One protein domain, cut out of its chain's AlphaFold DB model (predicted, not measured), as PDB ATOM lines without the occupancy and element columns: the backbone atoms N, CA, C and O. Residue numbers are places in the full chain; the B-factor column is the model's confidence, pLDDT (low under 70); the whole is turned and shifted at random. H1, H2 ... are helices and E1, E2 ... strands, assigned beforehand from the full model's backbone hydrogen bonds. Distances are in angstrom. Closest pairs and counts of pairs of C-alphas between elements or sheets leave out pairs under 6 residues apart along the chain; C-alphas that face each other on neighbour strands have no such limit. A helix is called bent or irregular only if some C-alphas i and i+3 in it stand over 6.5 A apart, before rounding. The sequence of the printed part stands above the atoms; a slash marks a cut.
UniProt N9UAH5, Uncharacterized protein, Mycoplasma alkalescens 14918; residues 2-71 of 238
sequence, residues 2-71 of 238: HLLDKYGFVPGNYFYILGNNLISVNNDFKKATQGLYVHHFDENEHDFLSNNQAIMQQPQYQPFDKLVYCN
ATOM      1  N   HIS A   2      84.506  62.348  85.248       84.50
ATOM      2  CA  HIS A   2      84.066  61.140  85.981       84.50
ATOM      3  C   HIS A   2      83.149  61.313  87.221       84.50
ATOM      4  O   HIS A   2      82.164  60.595  87.342       84.50
ATOM      5  N   LEU A   3      83.432  62.240  88.150       90.19
ATOM      6  CA  LEU A   3      82.585  62.422  89.346       90.19
ATOM      7  C   LEU A   3      81.256  63.131  89.048       90.19
ATOM      8  O   LEU A   3      80.254  62.826  89.689       90.19
ATOM      9  N   LEU A   4      81.246  64.040  88.071       87.12
ATOM     10  CA  LEU A   4      80.019  64.683  87.599       87.12
ATOM     11  C   LEU A   4      79.125  63.668  86.894       87.12
ATOM     12  O   LEU A   4      77.935  63.625  87.166       87.12
ATOM     13  N   ASP A   5      79.713  62.796  86.077       88.75
ATOM     14  CA  ASP A   5      78.968  61.742  85.386       88.75
ATOM     15  C   ASP A   5      78.368  60.741  86.393       88.75
ATOM     16  O   ASP A   5      77.266  60.236  86.206       88.75
ATOM     17  N   LYS A   6      79.080  60.478  87.499       91.69
ATOM     18  CA  LYS A   6      78.669  59.521  88.534       91.69
ATOM     19  C   LYS A   6      77.624  60.065  89.512       91.69
ATOM     20  O   LYS A   6      76.737  59.319  89.919       91.69
ATOM     21  N   TYR A   7      77.753  61.319  89.949       90.12
ATOM     22  CA  TYR A   7      76.928  61.872  91.035       90.12
ATOM     23  C   TYR A   7      76.115  63.113  90.660       90.12
ATOM     24  O   TYR A   7      75.271  63.535  91.460       90.12
ATOM     25  N   GLY A   8      76.365  63.694  89.488       84.38
ATOM     26  CA  GLY A   8      75.830  64.987  89.077       84.38
ATOM     27  C   GLY A   8      76.468  66.172  89.806       84.38
ATOM     28  O   GLY A   8      77.350  66.026  90.660       84.38
ATOM     29  N   PHE A   9      75.989  67.365  89.462       80.75
ATOM     30  CA  PHE A   9      76.279  68.591  90.203       80.75
ATOM     31  C   PHE A   9      75.582  68.593  91.567       80.75
ATOM     32  O   PHE A   9      74.603  67.874  91.803       80.75
ATOM     33  N   VAL A  10      76.068  69.443  92.472       86.38
ATOM     34  CA  VAL A  10      75.291  69.788  93.666       86.38
ATOM     35  C   VAL A  10      74.023  70.533  93.208       86.38
ATOM     36  O   VAL A  10      74.145  71.433  92.385       86.38
ATOM     37  N   PRO A  11      72.808  70.194  93.686       83.94
ATOM     38  CA  PRO A  11      71.561  70.707  93.093       83.94
ATOM     39  C   PRO A  11      71.305  72.207  93.294       83.94
ATOM     40  O   PRO A  11      70.396  72.765  92.691       83.94
ATOM     41  N   GLY A  12      72.063  72.856  94.174       85.62
ATOM     42  CA  GLY A  12      71.921  74.272  94.469       85.62
ATOM     43  C   GLY A  12      73.021  74.759  95.398       85.62
ATOM     44  O   GLY A  12      73.878  73.985  95.836       85.62
ATOM     45  N   ASN A  13      73.035  76.068  95.658       84.69
ATOM     46  CA  ASN A  13      74.109  76.696  96.423       84.69
ATOM     47  C   ASN A  13      74.246  76.043  97.797       84.69
ATOM     48  O   ASN A  13      73.297  75.963  98.577       84.69
ATOM     49  N   TYR A  14      75.452  75.559  98.077       82.50
ATOM     50  CA  TYR A  14      75.736  74.841  99.310       82.50
ATOM     51  C   TYR A  14      75.997  75.793 100.481       82.50
ATOM     52  O   TYR A  14      75.689  75.455 101.623       82.50
ATOM     53  N   PHE A  15      76.518  76.989 100.206       84.38
ATOM     54  CA  PHE A  15      76.746  78.035 101.198       84.38
ATOM     55  C   PHE A  15      75.858  79.246 100.924       84.38
ATOM     56  O   PHE A  15      75.705  79.668  99.778       84.38
ATOM     57  N   TYR A  16      75.332  79.833 101.994       82.31
ATOM     58  CA  TYR A  16      74.618  81.103 101.966       82.31
ATOM     59  C   TYR A  16      75.322  82.093 102.882       82.31
ATOM     60  O   TYR A  16      75.555  81.799 104.057       82.31
ATOM     61  N   ILE A  17      75.643  83.269 102.348       79.81
ATOM     62  CA  ILE A  17      76.115  84.395 103.148       79.81
ATOM     63  C   ILE A  17      74.871  85.146 103.615       79.81
ATOM     64  O   ILE A  17      74.152  85.743 102.818       79.81
ATOM     65  N   LEU A  18      74.587  85.046 104.906       78.94
ATOM     66  CA  LEU A  18      73.516  85.772 105.573       78.94
ATOM     67  C   LEU A  18      73.999  87.181 105.954       78.94
ATOM     68  O   LEU A  18      75.197  87.481 105.927       78.94
ATOM     69  N   GLY A  19      73.063  88.040 106.365       74.31
ATOM     70  CA  GLY A  19      73.397  89.328 106.979       74.31
ATOM     71  C   GLY A  19      74.410  89.171 108.124       74.31
ATOM     72  O   GLY A  19      74.456  88.136 108.793       74.31
ATOM     73  N   ASN A  20      75.239  90.195 108.337       78.62
ATOM     74  CA  ASN A  20      76.332  90.213 109.323       78.62
ATOM     75  C   ASN A  20      77.486  89.227 109.047       78.62
ATOM     76  O   ASN A  20      78.169  88.816 109.984       78.62
ATOM     77  N   ASN A  21      77.741  88.862 107.783       75.81
ATOM     78  CA  ASN A  21      78.841  87.965 107.389       75.81
ATOM     79  C   ASN A  21      78.761  86.565 108.030       75.81
ATOM     80  O   ASN A  21      79.775  85.887 108.217       75.81
ATOM     81  N   LEU A  22      77.552  86.126 108.379       80.38
ATOM     82  CA  LEU A  22      77.304  84.778 108.871       80.38
ATOM     83  C   LEU A  22      77.170  83.823 107.686       80.38
ATOM     84  O   LEU A  22      76.502  84.131 106.706       80.38
ATOM     85  N   ILE A  23      77.786  82.647 107.781       82.88
ATOM     86  CA  ILE A  23      77.682  81.617 106.746       82.88
ATOM     87  C   ILE A  23      76.753  80.520 107.240       82.88
ATOM     88  O   ILE A  23      77.010  79.892 108.267       82.88
ATOM     89  N   SER A  24      75.703  80.267 106.468       83.69
ATOM     90  CA  SER A  24      74.862  79.088 106.612       83.69
ATOM     91  C   SER A  24      75.223  78.057 105.549       83.69
ATOM     92  O   SER A  24      75.640  78.401 104.443       83.69
ATOM     93  N   VAL A  25      75.069  76.780 105.887       82.75
ATOM     94  CA  VAL A  25      75.286  75.669 104.957       82.75
ATOM     95  C   VAL A  25      73.948  75.008 104.685       82.75
ATOM     96  O   VAL A  25      73.241  74.653 105.628       82.75
ATOM     97  N   ASN A  26      73.629  74.788 103.413       81.69
ATOM     98  CA  ASN A  26      72.446  74.045 103.025       81.69
ATOM     99  C   ASN A  26      72.586  72.578 103.469       81.69
ATOM    100  O   ASN A  26      73.403  71.819 102.937       81.69
ATOM    101  N   ASN A  27      71.804  72.178 104.471       77.31
ATOM    102  CA  ASN A  27      71.837  70.814 104.988       77.31
ATOM    103  C   ASN A  27      71.125  69.816 104.063       77.31
ATOM    104  O   ASN A  27      71.491  68.643 104.091       77.31
ATOM    105  N   ASP A  28      70.214  70.259 103.197       75.25
ATOM    106  CA  ASP A  28      69.504  69.387 102.249       75.25
ATOM    107  C   ASP A  28      70.463  68.847 101.184       75.25
ATOM    108  O   ASP A  28      70.376  67.699 100.745       75.25
ATOM    109  N   PHE A  29      71.465  69.652 100.827       79.06
ATOM    110  CA  PHE A  29      72.519  69.257  99.894       79.06
ATOM    111  C   PHE A  29      73.683  68.534 100.573       79.06
ATOM    112  O   PHE A  29      74.547  67.979  99.882       79.06
ATOM    113  N   LYS A  30      73.700  68.446 101.912       69.94
ATOM    114  CA  LYS A  30      74.578  67.507 102.615       69.94
ATOM    115  C   LYS A  30      74.037  66.099 102.386       69.94
ATOM    116  O   LYS A  30      73.360  65.534 103.240       69.94
ATOM    117  N   LYS A  31      74.491  65.448 101.309       77.50
ATOM    118  CA  LYS A  31      74.378  63.986 101.095       77.50
ATOM    119  C   LYS A  31      75.199  63.163 102.113       77.50
ATOM    120  O   LYS A  31      75.638  62.048 101.847       77.50
ATOM    121  N   ALA A  32      75.368  63.693 103.323       71.25
ATOM    122  CA  ALA A  32      75.958  63.052 104.482       71.25
ATOM    123  C   ALA A  32      75.210  61.767 104.857       71.25
ATOM    124  O   ALA A  32      75.840  60.773 105.206       71.25
ATOM    125  N   THR A  33      73.882  61.755 104.728       76.88
ATOM    126  CA  THR A  33      73.067  60.542 104.899       76.88
ATOM    127  C   THR A  33      73.361  59.486 103.838       76.88
ATOM    128  O   THR A  33      73.096  58.320 104.081       76.88
ATOM    129  N   GLN A  34      73.971  59.838 102.707       87.62
ATOM    130  CA  GLN A  34      74.434  58.890 101.689       87.62
ATOM    131  C   GLN A  34      75.921  58.539 101.850       87.62
ATOM    132  O   GLN A  34      76.431  57.718 101.103       87.62
ATOM    133  N   GLY A  35      76.626  59.132 102.821       89.69
ATOM    134  CA  GLY A  35      78.069  58.943 103.004       89.69
ATOM    135  C   GLY A  35      78.946  59.748 102.035       89.69
ATOM    136  O   GLY A  35      80.138  59.465 101.920       89.69
ATOM    137  N   LEU A  36      78.377  60.740 101.343       93.25
ATOM    138  CA  LEU A  36      79.083  61.582 100.376       93.25
ATOM    139  C   LEU A  36      79.518  62.921 100.987       93.25
ATOM    140  O   LEU A  36      78.908  63.443 101.927       93.25
ATOM    141  N   TYR A  37      80.571  63.487 100.406       91.19
ATOM    142  CA  TYR A  37      81.133  64.799 100.705       91.19
ATOM    143  C   TYR A  37      80.953  65.722  99.503       91.19
ATOM    144  O   TYR A  37      80.981  65.267  98.363       91.19
ATOM    145  N   VAL A  38      80.803  67.016  99.773       91.19
ATOM    146  CA  VAL A  38      80.896  68.074  98.762       91.19
ATOM    147  C   VAL A  38      82.357  68.510  98.660       91.19
ATOM    148  O   VAL A  38      83.018  68.663  99.690       91.19
ATOM    149  N   HIS A  39      82.851  68.689  97.440       90.94
ATOM    150  CA  HIS A  39      84.209  69.137  97.138       90.94
ATOM    151  C   HIS A  39      84.172  70.233  96.069       90.94
ATOM    152  O   HIS A  39      83.426  70.120  95.097       90.94
ATOM    153  N   HIS A  40      84.997  71.266  96.222       90.81
ATOM    154  CA  HIS A  40      85.128  72.366  95.262       90.81
ATOM    155  C   HIS A  40      86.062  71.994  94.107       90.81
ATOM    156  O   HIS A  40      87.138  71.451  94.340       90.81
ATOM    157  N   PHE A  41      85.702  72.288  92.857       87.50
ATOM    158  CA  PHE A  41      86.593  72.017  91.716       87.50
ATOM    159  C   PHE A  41      87.896  72.813  91.780       87.50
ATOM    160  O   PHE A  41      88.963  72.272  91.486       87.50
ATOM    161  N   ASP A  42      87.788  74.064  92.220       87.12
ATOM    162  CA  ASP A  42      88.850  75.065  92.144       87.12
ATOM    163  C   ASP A  42      89.792  75.027  93.373       87.12
ATOM    164  O   ASP A  42      90.642  75.900  93.554       87.12
ATOM    165  N   GLU A  43      89.698  73.986  94.219       84.69
ATOM    166  CA  GLU A  43      90.621  73.764  95.353       84.69
ATOM    167  C   GLU A  43      92.065  73.450  94.908       84.69
ATOM    168  O   GLU A  43      92.979  73.388  95.726       84.69
ATOM    169  N   ASN A  44      92.296  73.260  93.607       80.81
ATOM    170  CA  ASN A  44      93.629  73.198  93.007       80.81
ATOM    171  C   ASN A  44      94.251  74.584  92.740       80.81
ATOM    172  O   ASN A  44      95.441  74.651  92.439       80.81
ATOM    173  N   GLU A  45      93.459  75.655  92.793       82.69
ATOM    174  CA  GLU A  45      93.886  77.043  92.584       82.69
ATOM    175  C   GLU A  45      93.868  77.834  93.895       82.69
ATOM    176  O   GLU A  45      94.712  78.705  94.106       82.69
ATOM    177  N   HIS A  46      92.936  77.505  94.794       80.94
ATOM    178  CA  HIS A  46      92.758  78.188  96.070       80.94
ATOM    179  C   HIS A  46      92.554  77.174  97.198       80.94
ATOM    180  O   HIS A  46      91.577  76.431  97.217       80.94
ATOM    181  N   ASP A  47      93.461  77.156  98.171       75.75
ATOM    182  CA  ASP A  47      93.368  76.216  99.285       75.75
ATOM    183  C   ASP A  47      92.221  76.575 100.254       75.75
ATOM    184  O   ASP A  47      92.007  77.738 100.606       75.75
ATOM    185  N   PHE A  48      91.553  75.545 100.788       78.25
ATOM    186  CA  PHE A  48      90.546  75.641 101.858       78.25
ATOM    187  C   PHE A  48      89.298  76.473 101.512       78.25
ATOM    188  O   PHE A  48      88.783  77.197 102.371       78.25
ATOM    189  N   LEU A  49      88.762  76.326 100.296       85.56
ATOM    190  CA  LEU A  49      87.544  77.018  99.847       85.56
ATOM    191  C   LEU A  49      86.300  76.716 100.694       85.56
ATOM    192  O   LEU A  49      85.349  77.493 100.673       85.56
ATOM    193  N   SER A  50      86.315  75.640 101.484       83.31
ATOM    194  CA  SER A  50      85.251  75.311 102.436       83.31
ATOM    195  C   SER A  50      85.334  76.058 103.777       83.31
ATOM    196  O   SER A  50      84.496  75.821 104.646       83.31
ATOM    197  N   ASN A  51      86.367  76.874 104.019       86.25
ATOM    198  CA  ASN A  51      86.511  77.611 105.276       86.25
ATOM    199  C   ASN A  51      85.717  78.931 105.242       86.25
ATOM    200  O   ASN A  51      85.564  79.552 104.190       86.25
ATOM    201  N   ASN A  52      85.253  79.400 106.405       85.25
ATOM    202  CA  ASN A  52      84.404  80.595 106.479       85.25
ATOM    203  C   ASN A  52      85.058  81.843 105.866       85.25
ATOM    204  O   ASN A  52      84.388  82.660 105.243       85.25
ATOM    205  N   GLN A  53      86.372  81.998 106.025       86.12
ATOM    206  CA  GLN A  53      87.086  83.144 105.475       86.12
ATOM    207  C   GLN A  53      87.089  83.130 103.937       86.12
ATOM    208  O   GLN A  53      86.849  84.170 103.329       86.12
ATOM    209  N   ALA A  54      87.343  81.978 103.320       85.81
ATOM    210  CA  ALA A  54      87.389  81.788 101.877       85.81
ATOM    211  C   ALA A  54      85.995  81.919 101.260       85.81
ATOM    212  O   ALA A  54      85.849  82.584 100.242       85.81
ATOM    213  N   ILE A  55      84.962  81.395 101.924       87.31
ATOM    214  CA  ILE A  55      83.566  81.563 101.497       87.31
ATOM    215  C   ILE A  55      83.200  83.053 101.398       87.31
ATOM    216  O   ILE A  55      82.581  83.463 100.421       87.31
ATOM    217  N   MET A  56      83.626  83.879 102.363       86.06
ATOM    218  CA  MET A  56      83.380  85.330 102.333       86.06
ATOM    219  C   MET A  56      84.266  86.082 101.334       86.06
ATOM    220  O   MET A  56      83.813  87.027 100.697       86.06
ATOM    221  N   GLN A  57      85.551  85.730 101.248       88.50
ATOM    222  CA  GLN A  57      86.530  86.476 100.446       88.50
ATOM    223  C   GLN A  57      86.522  86.079  98.973       88.50
ATOM    224  O   GLN A  57      87.004  86.842  98.139       88.50
ATOM    225  N   GLN A  58      86.026  84.882  98.669       88.12
ATOM    226  CA  GLN A  58      86.050  84.293  97.338       88.12
ATOM    227  C   GLN A  58      84.697  83.637  97.002       88.12
ATOM    228  O   GLN A  58      84.632  82.432  96.727       88.12
ATOM    229  N   PRO A  59      83.590  84.408  97.038       87.94
ATOM    230  CA  PRO A  59      82.249  83.883  96.795       87.94
ATOM    231  C   PRO A  59      82.082  83.311  95.382       87.94
ATOM    232  O   PRO A  59      81.222  82.462  95.186       87.94
ATOM    233  N   GLN A  60      82.923  83.701  94.416       89.06
ATOM    234  CA  GLN A  60      82.883  83.208  93.036       89.06
ATOM    235  C   GLN A  60      83.178  81.704  92.889       89.06
ATOM    236  O   GLN A  60      82.844  81.126  91.860       89.06
ATOM    237  N   TYR A  61      83.783  81.066  93.899       88.75
ATOM    238  CA  TYR A  61      84.060  79.620  93.891       88.75
ATOM    239  C   TYR A  61      83.024  78.795  94.664       88.75
ATOM    240  O   TYR A  61      83.132  77.576  94.729       88.75
ATOM    241  N   GLN A  62      82.042  79.445  95.287       89.94
ATOM    242  CA  GLN A  62      81.007  78.808  96.106       89.94
ATOM    243  C   GLN A  62      79.720  78.370  95.375       89.94
ATOM    244  O   GLN A  62      78.969  77.599  95.989       89.94
ATOM    245  N   PRO A  63      79.407  78.821  94.136       88.81
ATOM    246  CA  PRO A  63      78.213  78.369  93.436       88.81
ATOM    247  C   PRO A  63      78.187  76.855  93.224       88.81
ATOM    248  O   PRO A  63      79.214  76.184  93.178       88.81
ATOM    249  N   PHE A  64      76.987  76.303  93.104       87.38
ATOM    250  CA  PHE A  64      76.758  74.857  93.043       87.38
ATOM    251  C   PHE A  64      77.402  74.147  91.845       87.38
ATOM    252  O   PHE A  64      77.790  72.985  91.955       87.38
ATOM    253  N   ASP A  65      77.558  74.845  90.722       88.19
ATOM    254  CA  ASP A  65      78.233  74.366  89.511       88.19
ATOM    255  C   ASP A  65      79.763  74.297  89.675       88.19
ATOM    256  O   ASP A  65      80.450  73.670  88.865       88.19
ATOM    257  N   LYS A  66      80.298  74.861  90.767       89.44
ATOM    258  CA  LYS A  66      81.690  74.717  91.216       89.44
ATOM    259  C   LYS A  66      81.905  73.563  92.193       89.44
ATOM    260  O   LYS A  66      83.027  73.355  92.668       89.44
ATOM    261  N   LEU A  67      80.853  72.806  92.499       91.06
ATOM    262  CA  LEU A  67      80.857  71.765  93.516       91.06
ATOM    263  C   LEU A  67      80.526  70.395  92.921       91.06
ATOM    264  O   LEU A  67      79.691  70.251  92.027       91.06
ATOM    265  N   VAL A  68      81.134  69.358  93.490       92.12
ATOM    266  CA  VAL A  68      80.865  67.963  93.131       92.12
ATOM    267  C   VAL A  68      80.752  67.087  94.363       92.12
ATOM    268  O   VAL A  68      81.394  67.332  95.388       92.12
ATOM    269  N   TYR A  69      79.950  66.031  94.256       93.94
ATOM    270  CA  TYR A  69      79.934  64.982  95.262       93.94
ATOM    271  C   TYR A  69      81.073  63.982  95.057       93.94
ATOM    272  O   TYR A  69      81.455  63.650  93.936       93.94
ATOM    273  N   CYS A  70      81.597  63.466  96.161       94.19
ATOM    274  CA  CYS A  70      82.562  62.374  96.167       94.19
ATOM    275  C   CYS A  70      82.432  61.549  97.450       94.19
ATOM    276  O   CYS A  70      82.026  62.058  98.499       94.19
ATOM    277  N   ASN A  71      82.784  60.268  97.395       96.31
ATOM    278  CA  ASN A  71      83.007  59.479  98.604       96.31
ATOM    279  C   ASN A  71      84.394  59.787  99.209       96.31
ATOM    280  O   ASN A  71      85.209  60.501  98.620       96.31
TER     281      ASN A  71
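Overview. This is residues 2 to 71 of the 238 residues of an uncharacterized protein of Mycoplasma alkalescens 14918 (UniProt N9UAH5). Two small two-stranded antiparallel sheets lie at different places along the model, each with a six-residue helix: H4 covers one face of the hairpin E1 and E2, and H1 sits beside E4, at the edge of the pair E3 and E4. Two shorter helices, H2 and H3, come just before and just after E3, and linking stretches join the parts. The printed part has 70 residues with four named helices and four named strands, in the order H1, E1, E2, H2, E3, H3, H4, E4, and its class is mixed, helices and strands. It is compact, with a radius of gyration of the C-alphas of 11.9 A, and spans 36 by 27 by 16 A.

Arrangement. Strands E3, residues 37 to 40, and E4, residues 67 to 70, are antiparallel neighbours at 141 degrees; N 39 and O 68 are 2.9 A apart and N 37 and O 70 2.8 A, within hydrogen-bond range. H1, residues 2 to 7, has its closest C-alpha to E4 at Tyr 7, 6.0 A from that of Tyr 69, and is apart from E3. H3, residues 41 to 44, follows E3 directly; its closest C-alphas to E4 are those of Phe 41 and Leu 67, 6.0 A apart. H2, residues 31 to 34, comes closest to E3 at the C-alphas of Lys 31 and Tyr 37, 6.8 A apart; it is only just apart from E4, at 8.1 A. E1, residues 15 to 18, and E2, residues 22 to 25, form a hairpin, antiparallel at 149 degrees, with N 18 and O 22 2.8 A apart, within hydrogen-bond range. H4, residues 52 to 57, comes closest to E2 at the C-alphas of Asn 52 and Ile 23, 6.8 A apart, and to E1 at those of Met 56 and Ile 17, 7.4 A apart. In H1 and H4 every O i to N i+4 pair is within hydrogen-bond range; H2 and H3 are too short for such a pair.

Along the chain. H1 begins at C-alpha 2, (84.066, 61.140, 85.981), and is 8.8 A long; H4 is 8.7 A long. E1 is 9.5 A long, E2 and E3 are 10.1 A each, and E4 is 9.9 A, ending at C-alpha 70, (82.562, 62.374, 96.167). H2 is 5.1 A long. H3 is irregular, with C-alphas 41 and 44 7.3 A apart.

Size, cuts and confidence. The two C-alphas farthest apart, those of His 2 and Asn 20, are 38.1 A from each other. The printed part has no cut and no long link. Mean pLDDT of the printed part is 84.9, and residue 30 is under 70.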